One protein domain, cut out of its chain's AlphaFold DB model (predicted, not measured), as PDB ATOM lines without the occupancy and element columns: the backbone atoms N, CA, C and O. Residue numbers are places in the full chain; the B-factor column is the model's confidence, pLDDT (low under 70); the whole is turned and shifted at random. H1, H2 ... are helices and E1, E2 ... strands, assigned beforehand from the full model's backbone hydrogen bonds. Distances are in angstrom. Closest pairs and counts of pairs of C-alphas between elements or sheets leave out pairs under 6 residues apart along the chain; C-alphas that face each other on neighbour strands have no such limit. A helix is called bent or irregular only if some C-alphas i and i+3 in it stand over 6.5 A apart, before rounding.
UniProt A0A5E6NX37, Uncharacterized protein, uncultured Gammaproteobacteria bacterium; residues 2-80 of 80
ATOM      1  N   ALA A   2     -23.864  15.555 -83.640       78.88
ATOM      2  CA  ALA A   2     -23.735  14.100 -83.818       78.88
ATOM      3  C   ALA A   2     -22.516  13.696 -84.669       78.88
ATOM      4  O   ALA A   2     -21.757  12.824 -84.267       78.88
ATOM      5  N   TYR A   3     -22.254  14.423 -85.760       82.56
ATOM      6  CA  TYR A   3     -21.095  14.177 -86.621       82.56
ATOM      7  C   TYR A   3     -19.743  14.383 -85.911       82.56
ATOM      8  O   TYR A   3     -18.840  13.567 -86.042       82.56
ATOM      9  N   PHE A   4     -19.603  15.422 -85.080       83.94
ATOM     10  CA  PHE A   4     -18.377  15.634 -84.297       83.94
ATOM     11  C   PHE A   4     -18.148  14.513 -83.273       83.94
ATOM     12  O   PHE A   4     -17.018  14.066 -83.080       83.94
ATOM     13  N   LYS A   5     -19.226  14.014 -82.653       86.44
ATOM     14  CA  LYS A   5     -19.173  12.846 -81.762       86.44
ATOM     15  C   LYS A   5     -18.793  11.574 -82.529       86.44
ATOM     16  O   LYS A   5     -17.992  10.800 -82.027       86.44
ATOM     17  N   GLN A   6     -19.315  11.379 -83.739       85.94
ATOM     18  CA  GLN A   6     -18.960  10.245 -84.601       85.94
ATOM     19  C   GLN A   6     -17.478  10.273 -84.999       85.94
ATOM     20  O   GLN A   6     -16.828   9.234 -85.001       85.94
ATOM     21  N   LEU A   7     -16.931  11.458 -85.289       84.75
ATOM     22  CA  LEU A   7     -15.518  11.620 -85.637       84.75
ATOM     23  C   LEU A   7     -14.570  11.389 -84.452       84.75
ATOM     24  O   LEU A   7     -13.480  10.855 -84.636       84.75
ATOM     25  N   THR A   8     -14.967  11.812 -83.251       85.88
ATOM     26  CA  THR A   8     -14.074  11.842 -82.075       85.88
ATOM     27  C   THR A   8     -14.324  10.730 -81.059       85.88
ATOM     28  O   THR A   8     -13.537  10.572 -80.129       85.88
ATOM     29  N   GLY A   9     -15.444  10.008 -81.164       84.81
ATOM     30  CA  GLY A   9     -15.895   9.014 -80.180       84.81
ATOM     31  C   GLY A   9     -16.191   9.582 -78.785       84.81
ATOM     32  O   GLY A   9     -16.574   8.843 -77.882       84.81
ATOM     33  N   SER A  10     -16.034  10.893 -78.592       80.06
ATOM     34  CA  SER A  10     -15.947  11.530 -77.280       80.06
ATOM     35  C   SER A  10     -17.122  12.471 -77.027       80.06
ATOM     36  O   SER A  10     -17.696  13.060 -77.947       80.06
ATOM     37  N   LYS A  11     -17.491  12.639 -75.751       84.19
ATOM     38  CA  LYS A  11     -18.387  13.733 -75.342       84.19
ATOM     39  C   LYS A  11     -17.679  15.074 -75.548       84.19
ATOM     40  O   LYS A  11     -16.454  15.156 -75.489       84.19
ATOM     41  N   LEU A  12     -18.457  16.131 -75.784       85.25
ATOM     42  CA  LEU A  12     -17.898  17.473 -75.912       85.25
ATOM     43  C   LEU A  12     -17.231  17.896 -74.591       85.25
ATOM     44  O   LEU A  12     -17.873  17.795 -73.544       85.25
ATOM     45  N   PRO A  13     -15.973  18.368 -74.621       87.44
ATOM     46  CA  PRO A  13     -15.295  18.898 -73.445       87.44
ATOM     47  C   PRO A  13     -15.901  20.247 -73.038       87.44
ATOM     48  O   PRO A  13     -16.793  20.776 -73.704       87.44
ATOM     49  N   LYS A  14     -15.388  20.845 -71.958       89.62
ATOM     50  CA  LYS A  14     -15.780  22.210 -71.589       89.62
ATOM     51  C   LYS A  14     -15.431  23.185 -72.729       89.62
ATOM     52  O   LYS A  14     -14.305  23.134 -73.233       89.62
ATOM     53  N   PRO A  15     -16.369  24.055 -73.147       91.12
ATOM     54  CA  PRO A  15     -16.092  25.052 -74.169       91.12
ATOM     55  C   PRO A  15     -15.074  26.074 -73.672       91.12
ATOM     56  O   PRO A  15     -15.087  26.474 -72.510       91.12
ATOM     57  N   VAL A  16     -14.246  26.555 -74.595       91.06
ATOM     58  CA  VAL A  16     -13.355  27.695 -74.375       91.06
ATOM     59  C   VAL A  16     -13.877  28.875 -75.180       91.06
ATOM     60  O   VAL A  16     -14.040  28.775 -76.397       91.06
ATOM     61  N   ALA A  17     -14.132  29.999 -74.510       90.25
ATOM     62  CA  ALA A  17     -14.475  31.241 -75.188       90.25
ATOM     63  C   ALA A  17     -13.244  31.786 -75.928       90.25
ATOM     64  O   ALA A  17     -12.156  31.887 -75.360       90.25
ATOM     65  N   LYS A  18     -13.405  32.145 -77.203       88.69
ATOM     66  CA  LYS A  18     -12.349  32.759 -78.010       88.69
ATOM     67  C   LYS A  18     -12.919  33.882 -78.862       88.69
ATOM     68  O   LYS A  18     -14.050  33.816 -79.330       88.69
ATOM     69  N   LYS A  19     -12.102  34.907 -79.078       87.25
ATOM     70  CA  LYS A  19     -12.396  36.023 -79.973       87.25
ATOM     71  C   LYS A  19     -12.099  35.617 -81.425       87.25
ATOM     72  O   LYS A  19     -11.003  35.139 -81.722       87.25
ATOM     73  N   PHE A  20     -13.069  35.794 -82.316       81.81
ATOM     74  CA  PHE A  20     -12.993  35.479 -83.743       81.81
ATOM     75  C   PHE A  20     -13.117  36.747 -84.572       81.81
ATOM     76  O   PHE A  20     -13.995  37.562 -84.305       81.81
ATOM     77  N   LYS A  21     -12.285  36.892 -85.605       80.88
ATOM     78  CA  LYS A  21     -12.461  37.946 -86.608       80.88
ATOM     79  C   LYS A  21     -13.631  37.560 -87.519       80.88
ATOM     80  O   LYS A  21     -13.600  36.485 -88.113       80.88
ATOM     81  N   VAL A  22     -14.654  38.407 -87.608       75.69
ATOM     82  CA  VAL A  22     -15.888  38.137 -88.381       75.69
ATOM     83  C   VAL A  22     -16.086  39.076 -89.577       75.69
ATOM     84  O   VAL A  22     -17.009  38.865 -90.364       75.69
ATOM     85  N   GLY A  23     -15.196  40.057 -89.742       71.25
ATOM     86  CA  GLY A  23     -15.156  41.018 -90.845       71.25
ATOM     87  C   GLY A  23     -14.001  42.007 -90.659       71.25
ATOM     88  O   GLY A  23     -13.113  41.772 -89.831       71.25
ATOM     89  N   ASP A  24     -14.018  43.116 -91.396       74.50
ATOM     90  CA  ASP A  24     -13.025  44.181 -91.232       74.50
ATOM     91  C   ASP A  24     -13.106  44.801 -89.840       74.50
ATOM     92  O   ASP A  24     -14.143  45.314 -89.427       74.50
ATOM     93  N   ASN A  25     -12.008  44.670 -89.091       78.62
ATOM     94  CA  ASN A  25     -11.827  45.139 -87.712       78.62
ATOM     95  C   ASN A  25     -12.916  44.729 -86.700       78.62
ATOM     96  O   ASN A  25     -12.918  45.203 -85.566       78.62
ATOM     97  N   LYS A  26     -13.803  43.795 -87.064       82.19
ATOM     98  CA  LYS A  26     -14.864  43.286 -86.192       82.19
ATOM     99  C   LYS A  26     -14.490  41.937 -85.614       82.19
ATOM    100  O   LYS A  26     -14.112  41.003 -86.329       82.19
ATOM    101  N   PHE A  27     -14.664  41.842 -84.305       83.62
ATOM    102  CA  PHE A  27     -14.419  40.634 -83.553       83.62
ATOM    103  C   PHE A  27     -15.622  40.276 -82.697       83.62
ATOM    104  O   PHE A  27     -16.172  41.131 -82.009       83.62
ATOM    105  N   GLU A  28     -15.961  38.997 -82.679       84.69
ATOM    106  CA  GLU A  28     -17.027  38.455 -81.846       84.69
ATOM    107  C   GLU A  28     -16.492  37.328 -80.970       84.69
ATOM    108  O   GLU A  28     -15.561  36.609 -81.346       84.69
ATOM    109  N   TYR A  29     -17.094  37.159 -79.797       86.00
ATOM    110  CA  TYR A  29     -16.833  35.994 -78.969       86.00
ATOM    111  C   TYR A  29     -17.591  34.787 -79.521       86.00
ATOM    112  O   TYR A  29     -18.777  34.850 -79.841       86.00
ATOM    113  N   GLY A  30     -16.882  33.673 -79.628       87.94
ATOM    114  CA  GLY A  30     -17.441  32.363 -79.919       87.94
ATOM    115  C   GLY A  30     -16.893  31.327 -78.948       87.94
ATOM    116  O   GLY A  30     -16.032  31.616 -78.119       87.94
ATOM    117  N   VAL A  31     -17.377  30.101 -79.074       91.38
ATOM    118  CA  VAL A  31     -16.921  28.948 -78.303       91.38
ATOM    119  C   VAL A  31     -16.167  27.973 -79.192       91.38
ATOM    120  O   VAL A  31     -16.512  27.756 -80.358       91.38
ATOM    121  N   ILE A  32     -15.132  27.375 -78.611       92.00
ATOM    122  CA  ILE A  32     -14.318  26.333 -79.222       92.00
ATOM    123  C   ILE A  32     -14.314  25.108 -78.322       92.00
ATOM    124  O   ILE A  32     -14.091  25.213 -77.118       92.00
ATOM    125  N   TYR A  33     -14.470  23.945 -78.938       91.38
ATOM    126  CA  TYR A  33     -14.246  22.647 -78.326       91.38
ATOM    127  C   TYR A  33     -13.059  21.997 -79.022       91.38
ATOM    128  O   TYR A  33     -13.061  21.858 -80.246       91.38
ATOM    129  N   LYS A  34     -12.039  21.608 -78.256       90.62
ATOM    130  CA  LYS A  34     -10.859  20.914 -78.778       90.62
ATOM    131  C   LYS A  34     -10.817  19.504 -78.222       90.62
ATOM    132  O   LYS A  34     -10.851  19.338 -77.007       90.62
ATOM    133  N   ILE A  35     -10.709  18.516 -79.098       90.38
ATOM    134  CA  ILE A  35     -10.542  17.117 -78.709       90.38
ATOM    135  C   ILE A  35      -9.281  16.588 -79.377       90.38
ATOM    136  O   ILE A  35      -9.107  16.725 -80.587       90.38
ATOM    137  N   LYS A  36      -8.398  15.991 -78.577       88.25
ATOM    138  CA  LYS A  36      -7.284  15.193 -79.079       88.25
ATOM    139  C   LYS A  36      -7.738  13.742 -79.138       88.25
ATOM    140  O   LYS A  36      -8.271  13.228 -78.161       88.25
ATOM    141  N   THR A  37      -7.519  13.115 -80.278       85.31
ATOM    142  CA  THR A  37      -7.724  11.681 -80.485       85.31
ATOM    143  C   THR A  37      -6.422  11.074 -80.997       85.31
ATOM    144  O   THR A  37      -5.523  11.814 -81.410       85.31
ATOM    145  N   ASP A  38      -6.347   9.749 -81.063       85.06
ATOM    146  CA  ASP A  38      -5.205   9.044 -81.669       85.06
ATOM    147  C   ASP A  38      -5.023   9.397 -83.151       85.06
ATOM    148  O   ASP A  38      -3.923   9.349 -83.691       85.06
ATOM    149  N   LYS A  39      -6.109   9.822 -83.805       82.25
ATOM    150  CA  LYS A  39      -6.149  10.200 -85.221       82.25
ATOM    151  C   LYS A  39      -5.879  11.692 -85.459       82.25
ATOM    152  O   LYS A  39      -5.997  12.163 -86.587       82.25
ATOM    153  N   GLY A  40      -5.561  12.446 -84.404       86.69
ATOM    154  CA  GLY A  40      -5.222  13.866 -84.475       86.69
ATOM    155  C   GLY A  40      -6.142  14.778 -83.663       86.69
ATOM    156  O   GLY A  40      -6.963  14.341 -82.848       86.69
ATOM    157  N   TYR A  41      -5.967  16.084 -83.875       89.12
ATOM    158  CA  TYR A  41      -6.700  17.133 -83.173       89.12
ATOM    159  C   TYR A  41      -7.923  17.579 -83.961       89.12
ATOM    160  O   TYR A  41      -7.823  17.988 -85.115       89.12
ATOM    161  N   PHE A  42      -9.062  17.586 -83.283       90.88
ATOM    162  CA  PHE A  42     -10.327  18.067 -83.804       90.88
ATOM    163  C   PHE A  42     -10.725  19.347 -83.093       90.88
ATOM    164  O   PHE A  42     -10.657  19.440 -81.863       90.88
ATOM    165  N   THR A  43     -11.185  20.325 -83.866       91.19
ATOM    166  CA  THR A  43     -11.655  21.597 -83.316       91.19
ATOM    167  C   THR A  43     -13.054  21.895 -83.827       91.19
ATOM    168  O   THR A  43     -13.232  22.101 -85.019       91.19
ATOM    169  N   LEU A  44     -14.042  21.941 -82.933       91.06
ATOM    170  CA  LEU A  44     -15.401  22.403 -83.229       91.06
ATOM    171  C   LEU A  44     -15.550  23.860 -82.783       91.06
ATOM    172  O   LEU A  44     -15.177  24.208 -81.662       91.06
ATOM    173  N   ARG A  45     -16.110  24.709 -83.642       90.88
ATOM    174  CA  ARG A  45     -16.260  26.156 -83.426       90.88
ATOM    175  C   ARG A  45     -17.674  26.585 -83.787       90.88
ATOM    176  O   ARG A  45     -18.210  26.092 -84.772       90.88
ATOM    177  N   ASN A  46     -18.266  27.518 -83.042       88.31
ATOM    178  CA  ASN A  46     -19.579  28.097 -83.388       88.31
ATOM    179  C   ASN A  46     -19.485  29.396 -84.216       88.31
ATOM    180  O   ASN A  46     -20.478  30.090 -84.429       88.31
ATOM    181  N   LYS A  47     -18.267  29.774 -84.614       83.75
ATOM    182  CA  LYS A  47     -17.971  30.946 -85.433       83.75
ATOM    183  C   LYS A  47     -16.889  30.566 -86.435       83.75
ATOM    184  O   LYS A  47     -15.917  29.899 -86.078       83.75
ATOM    185  N   SER A  48     -17.048  31.023 -87.672       78.62
ATOM    186  CA  SER A  48     -16.027  30.922 -88.715       78.62
ATOM    187  C   SER A  48     -15.669  32.310 -89.221       78.62
ATOM    188  O   SER A  48     -16.520  33.202 -89.290       78.62
ATOM    189  N   ALA A  49     -14.403  32.477 -89.596       72.62
ATOM    190  CA  ALA A  49     -13.935  33.695 -90.241       72.62
ATOM    191  C   ALA A  49     -14.578  33.870 -91.627       72.62
ATOM    192  O   ALA A  49     -14.862  34.992 -92.044       72.62
ATOM    193  N   TYR A  50     -14.880  32.760 -92.306       76.06
ATOM    194  CA  TYR A  50     -15.293  32.749 -93.704       76.06
ATOM    195  C   TYR A  50     -16.737  32.295 -93.878       76.06
ATOM    196  O   TYR A  50     -17.183  31.325 -93.257       76.06
ATOM    197  N   ASN A  51     -17.436  32.951 -94.800       81.25
ATOM    198  CA  ASN A  51     -18.794  32.590 -95.184       81.25
ATOM    199  C   ASN A  51     -18.819  31.235 -95.919       81.25
ATOM    200  O   ASN A  51     -17.784  30.668 -96.297       81.25
ATOM    201  N   LEU A  52     -20.020  30.689 -96.061       80.81
ATOM    202  CA  LEU A  52     -20.332  29.606 -96.982       80.81
ATOM    203  C   LEU A  52     -20.345  30.135 -98.424       80.81
ATOM    204  O   LEU A  52     -20.345  31.345 -98.650       80.81
ATOM    205  N   SER A  53     -20.354  29.225 -99.398       81.75
ATOM    206  CA  SER A  53     -20.402  29.564-100.829       81.75
ATOM    207  C   SER A  53     -21.643  30.373-101.217       81.75
ATOM    208  O   SER A  53     -21.595  31.137-102.168       81.75
ATOM    209  N   ASP A  54     -22.728  30.247-100.454       83.62
ATOM    210  CA  ASP A  54     -23.967  31.014-100.616       83.62
ATOM    211  C   ASP A  54     -23.967  32.366 -99.871       83.62
ATOM    212  O   ASP A  54     -25.007  33.004 -99.727       83.62
ATOM    213  N   GLY A  55     -22.818  32.791 -99.338       79.62
ATOM    214  CA  GLY A  55     -22.653  34.062 -98.630       79.62
ATOM    215  C   GLY A  55     -23.101  34.055 -97.165       79.62
ATOM    216  O   GLY A  55     -22.767  34.986 -96.430       79.62
ATOM    217  N   SER A  56     -23.777  33.008 -96.688       82.88
ATOM    218  CA  SER A  56     -24.238  32.935 -95.296       82.88
ATOM    219  C   SER A  56     -23.119  32.555 -94.312       82.88
ATOM    220  O   SER A  56     -22.118  31.930 -94.675       82.88
ATOM    221  N   LYS A  57     -23.262  32.930 -93.034       81.69
ATOM    222  CA  LYS A  57     -22.312  32.529 -91.982       81.69
ATOM    223  C   LYS A  57     -22.606  31.093 -91.529       81.69
ATOM    224  O   LYS A  57     -23.747  30.809 -91.164       81.69
ATOM    225  N   PRO A  58     -21.605  30.195 -91.488       82.06
ATOM    226  CA  PRO A  58     -21.807  28.871 -90.916       82.06
ATOM    227  C   PRO A  58     -22.064  28.982 -89.409       82.06
ATOM    228  O   PRO A  58     -21.410  29.763 -88.710       82.06
ATOM    229  N   ARG A  59     -23.003  28.179 -88.907       85.62
ATOM    230  CA  ARG A  59     -23.359  28.117 -87.484       85.62
ATOM    231  C   ARG A  59     -22.347  27.303 -86.683       85.62
ATOM    232  O   ARG A  59     -22.083  27.617 -85.527       85.62
ATOM    233  N   TRP A  60     -21.779  26.273 -87.305       88.62
ATOM    234  CA  TRP A  60     -20.731  25.444 -86.719       88.62
ATOM    235  C   TRP A  60     -19.683  25.081 -87.761       88.62
ATOM    236  O   TRP A  60     -20.019  24.831 -88.916       88.62
ATOM    237  N   THR A  61     -18.419  24.995 -87.357       90.38
ATOM    238  CA  THR A  61     -17.346  24.454 -88.193       90.38
ATOM    239  C   THR A  61     -16.496  23.453 -87.431       90.38
ATOM    240  O   THR A  61     -16.332  23.562 -86.215       90.38
ATOM    241  N   ILE A  62     -16.010  22.436 -88.139       90.94
ATOM    242  CA  ILE A  62     -15.143  21.387 -87.612       90.94
ATOM    243  C   ILE A  62     -13.857  21.388 -88.424       90.94
ATOM    244  O   ILE A  62     -13.893  21.104 -89.619       90.94
ATOM    245  N   ASP A  63     -12.730  21.633 -87.772       90.25
ATOM    246  CA  ASP A  63     -11.425  21.325 -88.346       90.25
ATOM    247  C   ASP A  63     -11.177  19.825 -88.187       90.25
ATOM    248  O   ASP A  63     -11.069  19.321 -87.060       90.25
ATOM    249  N   VAL A  64     -11.127  19.121 -89.315       89.81
ATOM    250  CA  VAL A  64     -10.841  17.689 -89.376       89.81
ATOM    251  C   VAL A  64      -9.391  17.485 -89.829       89.81
ATOM    252  O   VAL A  64      -8.995  18.037 -90.866       89.81
ATOM    253  N   PRO A  65      -8.595  16.704 -89.077       87.94
ATOM    254  CA  PRO A  65      -7.213  16.413 -89.427       87.94
ATOM    255  C   PRO A  65      -7.127  15.603 -90.728       87.94
ATOM    256  O   PRO A  65      -8.034  14.848 -91.087       87.94
ATOM    257  N   LYS A  66      -6.032  15.787 -91.465       85.62
ATOM    258  CA  LYS A  66      -5.839  15.209 -92.805       85.62
ATOM    259  C   LYS A  66      -5.762  13.683 -92.781       85.62
ATOM    260  O   LYS A  66      -6.214  13.030 -93.718       85.62
ATOM    261  N   GLU A  67      -5.263  13.145 -91.674       84.31
ATOM    262  CA  GLU A  67      -5.080  11.727 -91.381       84.31
ATOM    263  C   GLU A  67      -6.420  10.976 -91.395       84.31
ATOM    264  O   GLU A  67      -6.494   9.844 -91.860       84.31
ATOM    265  N   ILE A  68      -7.500  11.632 -90.957       83.75
ATOM    266  CA  ILE A  68      -8.867  11.086 -90.989       83.75
ATOM    267  C   ILE A  68      -9.441  11.070 -92.406       83.75
ATOM    268  O   ILE A  68     -10.258  10.214 -92.733       83.75
ATOM    269  N   LEU A  69      -9.064  12.050 -93.225       81.94
ATOM    270  CA  LEU A  69      -9.666  12.273 -94.538       81.94
ATOM    271  C   LEU A  69      -8.875  11.626 -95.680       81.94
ATOM    272  O   LEU A  69      -9.340  11.662 -96.814       81.94
ATOM    273  N   GLY A  70      -7.681  11.089 -95.408       82.44
ATOM    274  CA  GLY A  70      -6.768  10.612 -96.449       82.44
ATOM    275  C   GLY A  70      -6.309  11.730 -97.393       82.44
ATOM    276  O   GLY A  70      -6.032  11.485 -98.564       82.44
ATOM    277  N   LEU A  71      -6.277  12.978 -96.911       85.25
ATOM    278  CA  LEU A  71      -5.946  14.157 -97.713       85.25
ATOM    279  C   LEU A  71      -4.513  14.631 -97.447       85.25
ATOM    280  O   LEU A  71      -3.919  14.345 -96.411       85.25
ATOM    281  N   LYS A  72      -3.963  15.432 -98.367       82.31
ATOM    282  CA  LYS A  72      -2.676  16.118 -98.146       82.31
ATOM    283  C   LYS A  72      -2.769  17.183 -97.044       82.31
ATOM    284  O   LYS A  72      -1.809  17.379 -96.303       82.31
ATOM    285  N   ASN A  73      -3.935  17.824 -96.920       82.81
ATOM    286  CA  ASN A  73      -4.226  18.893 -95.965       82.81
ATOM    287  C   ASN A  73      -5.516  18.598 -95.191       82.81
ATOM    288  O   ASN A  73      -6.398  17.899 -95.688       82.81
ATOM    289  N   GLY A  74      -5.622  19.143 -93.975       84.81
ATOM    290  CA  GLY A  74      -6.852  19.063 -93.186       84.81
ATOM    291  C   GLY A  74      -7.984  19.834 -93.859       84.81
ATOM    292  O   GLY A  74      -7.751  20.634 -94.770       84.81
ATOM    293  N   LYS A  75      -9.219  19.607 -93.412       89.38
ATOM    294  CA  LYS A  75     -10.398  20.256 -93.994       89.38
ATOM    295  C   LYS A  75     -11.251  20.892 -92.908       89.38
ATOM    296  O   LYS A  75     -11.589  20.239 -91.925       89.38
ATOM    297  N   GLU A  76     -11.646  22.143 -93.123       89.19
ATOM    298  CA  GLU A  76     -12.730  22.762 -92.362       89.19
ATOM    299  C   GLU A  76     -14.065  22.316 -92.976       89.19
ATOM    300  O   GLU A  76     -14.369  22.610 -94.136       89.19
ATOM    301  N   ILE A  77     -14.868  21.587 -92.206       88.94
ATOM    302  CA  ILE A  77     -16.237  21.218 -92.572       88.94
ATOM    303  C   ILE A  77     -17.178  22.224 -91.925       88.94
ATOM    304  O   ILE A  77     -17.129  22.437 -90.714       88.94
ATOM    305  N   LYS A  78     -18.040  22.844 -92.727       89.06
ATOM    306  CA  LYS A  78     -18.942  23.909 -92.290       89.06
ATOM    307  C   LYS A  78     -20.390  23.421 -92.278       89.06
ATOM    308  O   LYS A  78     -20.815  22.732 -93.198       89.06
ATOM    309  N   PHE A  79     -21.138  23.804 -91.250       84.62
ATOM    310  CA  PHE A  79     -22.526  23.411 -91.014       84.62
ATOM    311  C   PHE A  79     -23.401  24.653 -90.815       84.62
ATOM    312  O   PHE A  79     -22.958  25.639 -90.212       84.62
ATOM    313  N   LYS A  80     -24.642  24.584 -91.300       81.06
ATOM    314  CA  LYS A  80     -25.712  25.546 -91.000       81.06
ATOM    315  C   LYS A  80     -26.500  25.136 -89.760       81.06
ATOM    316  O   LYS A  80     -26.576  23.920 -89.483       81.06
TER     317      LYS A  80
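Overview. This is residues 2 to 80 of the 80 residues of an uncharacterized protein of uncultured Gammaproteobacteria bacterium (UniProt A0A5E6NX37). One sheet of five strands, strongly twisted and curled like part of a barrel that does not close, has the short helix H1 over one face, along E3. The bent strand E2 runs along the longest axis and joins the E1 to E2 hairpin to the rest of the sheet, while the four-residue helix H2 only grazes the sheet between E4 and E5 in the chain. The 79 printed residues hold two named helices and five named strands in the order H1, E1, E2, E3, E4, H2, E5; the sheet's order is E1, E2, E3, E4, E5, antiparallel throughout, and the class is mixed, helices and strands. The whole is compact, with a radius of gyration of the C-alphas of 13.0 A and spans of 37 by 28 by 20 A.

Arrangement. H1, residues 2 to 8, is on the sheet at a height of 9.4 A and lies over E3, residues 40 to 45, along it at 10 degrees on the local plane; their closest C-alphas, Thr 8 and Phe 42, are 7.5 A apart. E1, residues 16 to 23, is an edge strand and forms a hairpin with E2, residues 26 to 37, at 132 degrees, with N 18 and O 30 2.8 A apart. E2 bends by 59 degrees at residue 29, and its pairing is staggered: residues 26 to 32 pair with E1, and residues 32 to 37 with E3. E2 and E3 are a hairpin at 148 degrees, with N 35 and O 42 2.9 A apart. E3 and E4, residues 60 to 64, are a hairpin at 169 degrees, with N 45 and O 61 2.8 A apart. E1, E2, E3 and E4 make a meander, each strand the antiparallel neighbour of the one before. H2, residues 66 to 69, only grazes the sheet; its closest C-alpha pair with E3 is Glu 67 and Gly 40, 7.2 A. E5, residues 75 to 79, is the other edge strand, antiparallel to E4 at 158 degrees, with N 62 and O 77 2.8 A apart. Among the pairs that stay apart are E1 and E5, and H1 and H2. In H1 every O i to N i+4 pair is within hydrogen-bond range; H2 is too short for such a pair.

Along the chain. H1 begins at C-alpha 2, (-23.735, 14.100, -83.818), and is 10.1 A long. E1 measures 21.3 A, E2 32.9 A and E3 16.6 A from first to last C-alpha. E2 ends at C-alpha 37, (-7.724, 11.681, -80.485). E4 is 12.8 A long and E5 12.9 A, ending at C-alpha 79, (-22.526, 23.411, -91.014).

Size, cuts and confidence. The C-alphas farthest apart, those of Asp 24 and Asp 38, are 37.2 A apart. The link from E3 to E4, residues 46 to 59, is long. The printed part has no cut; its mean pLDDT is 85.1, and no printed residue is under 70.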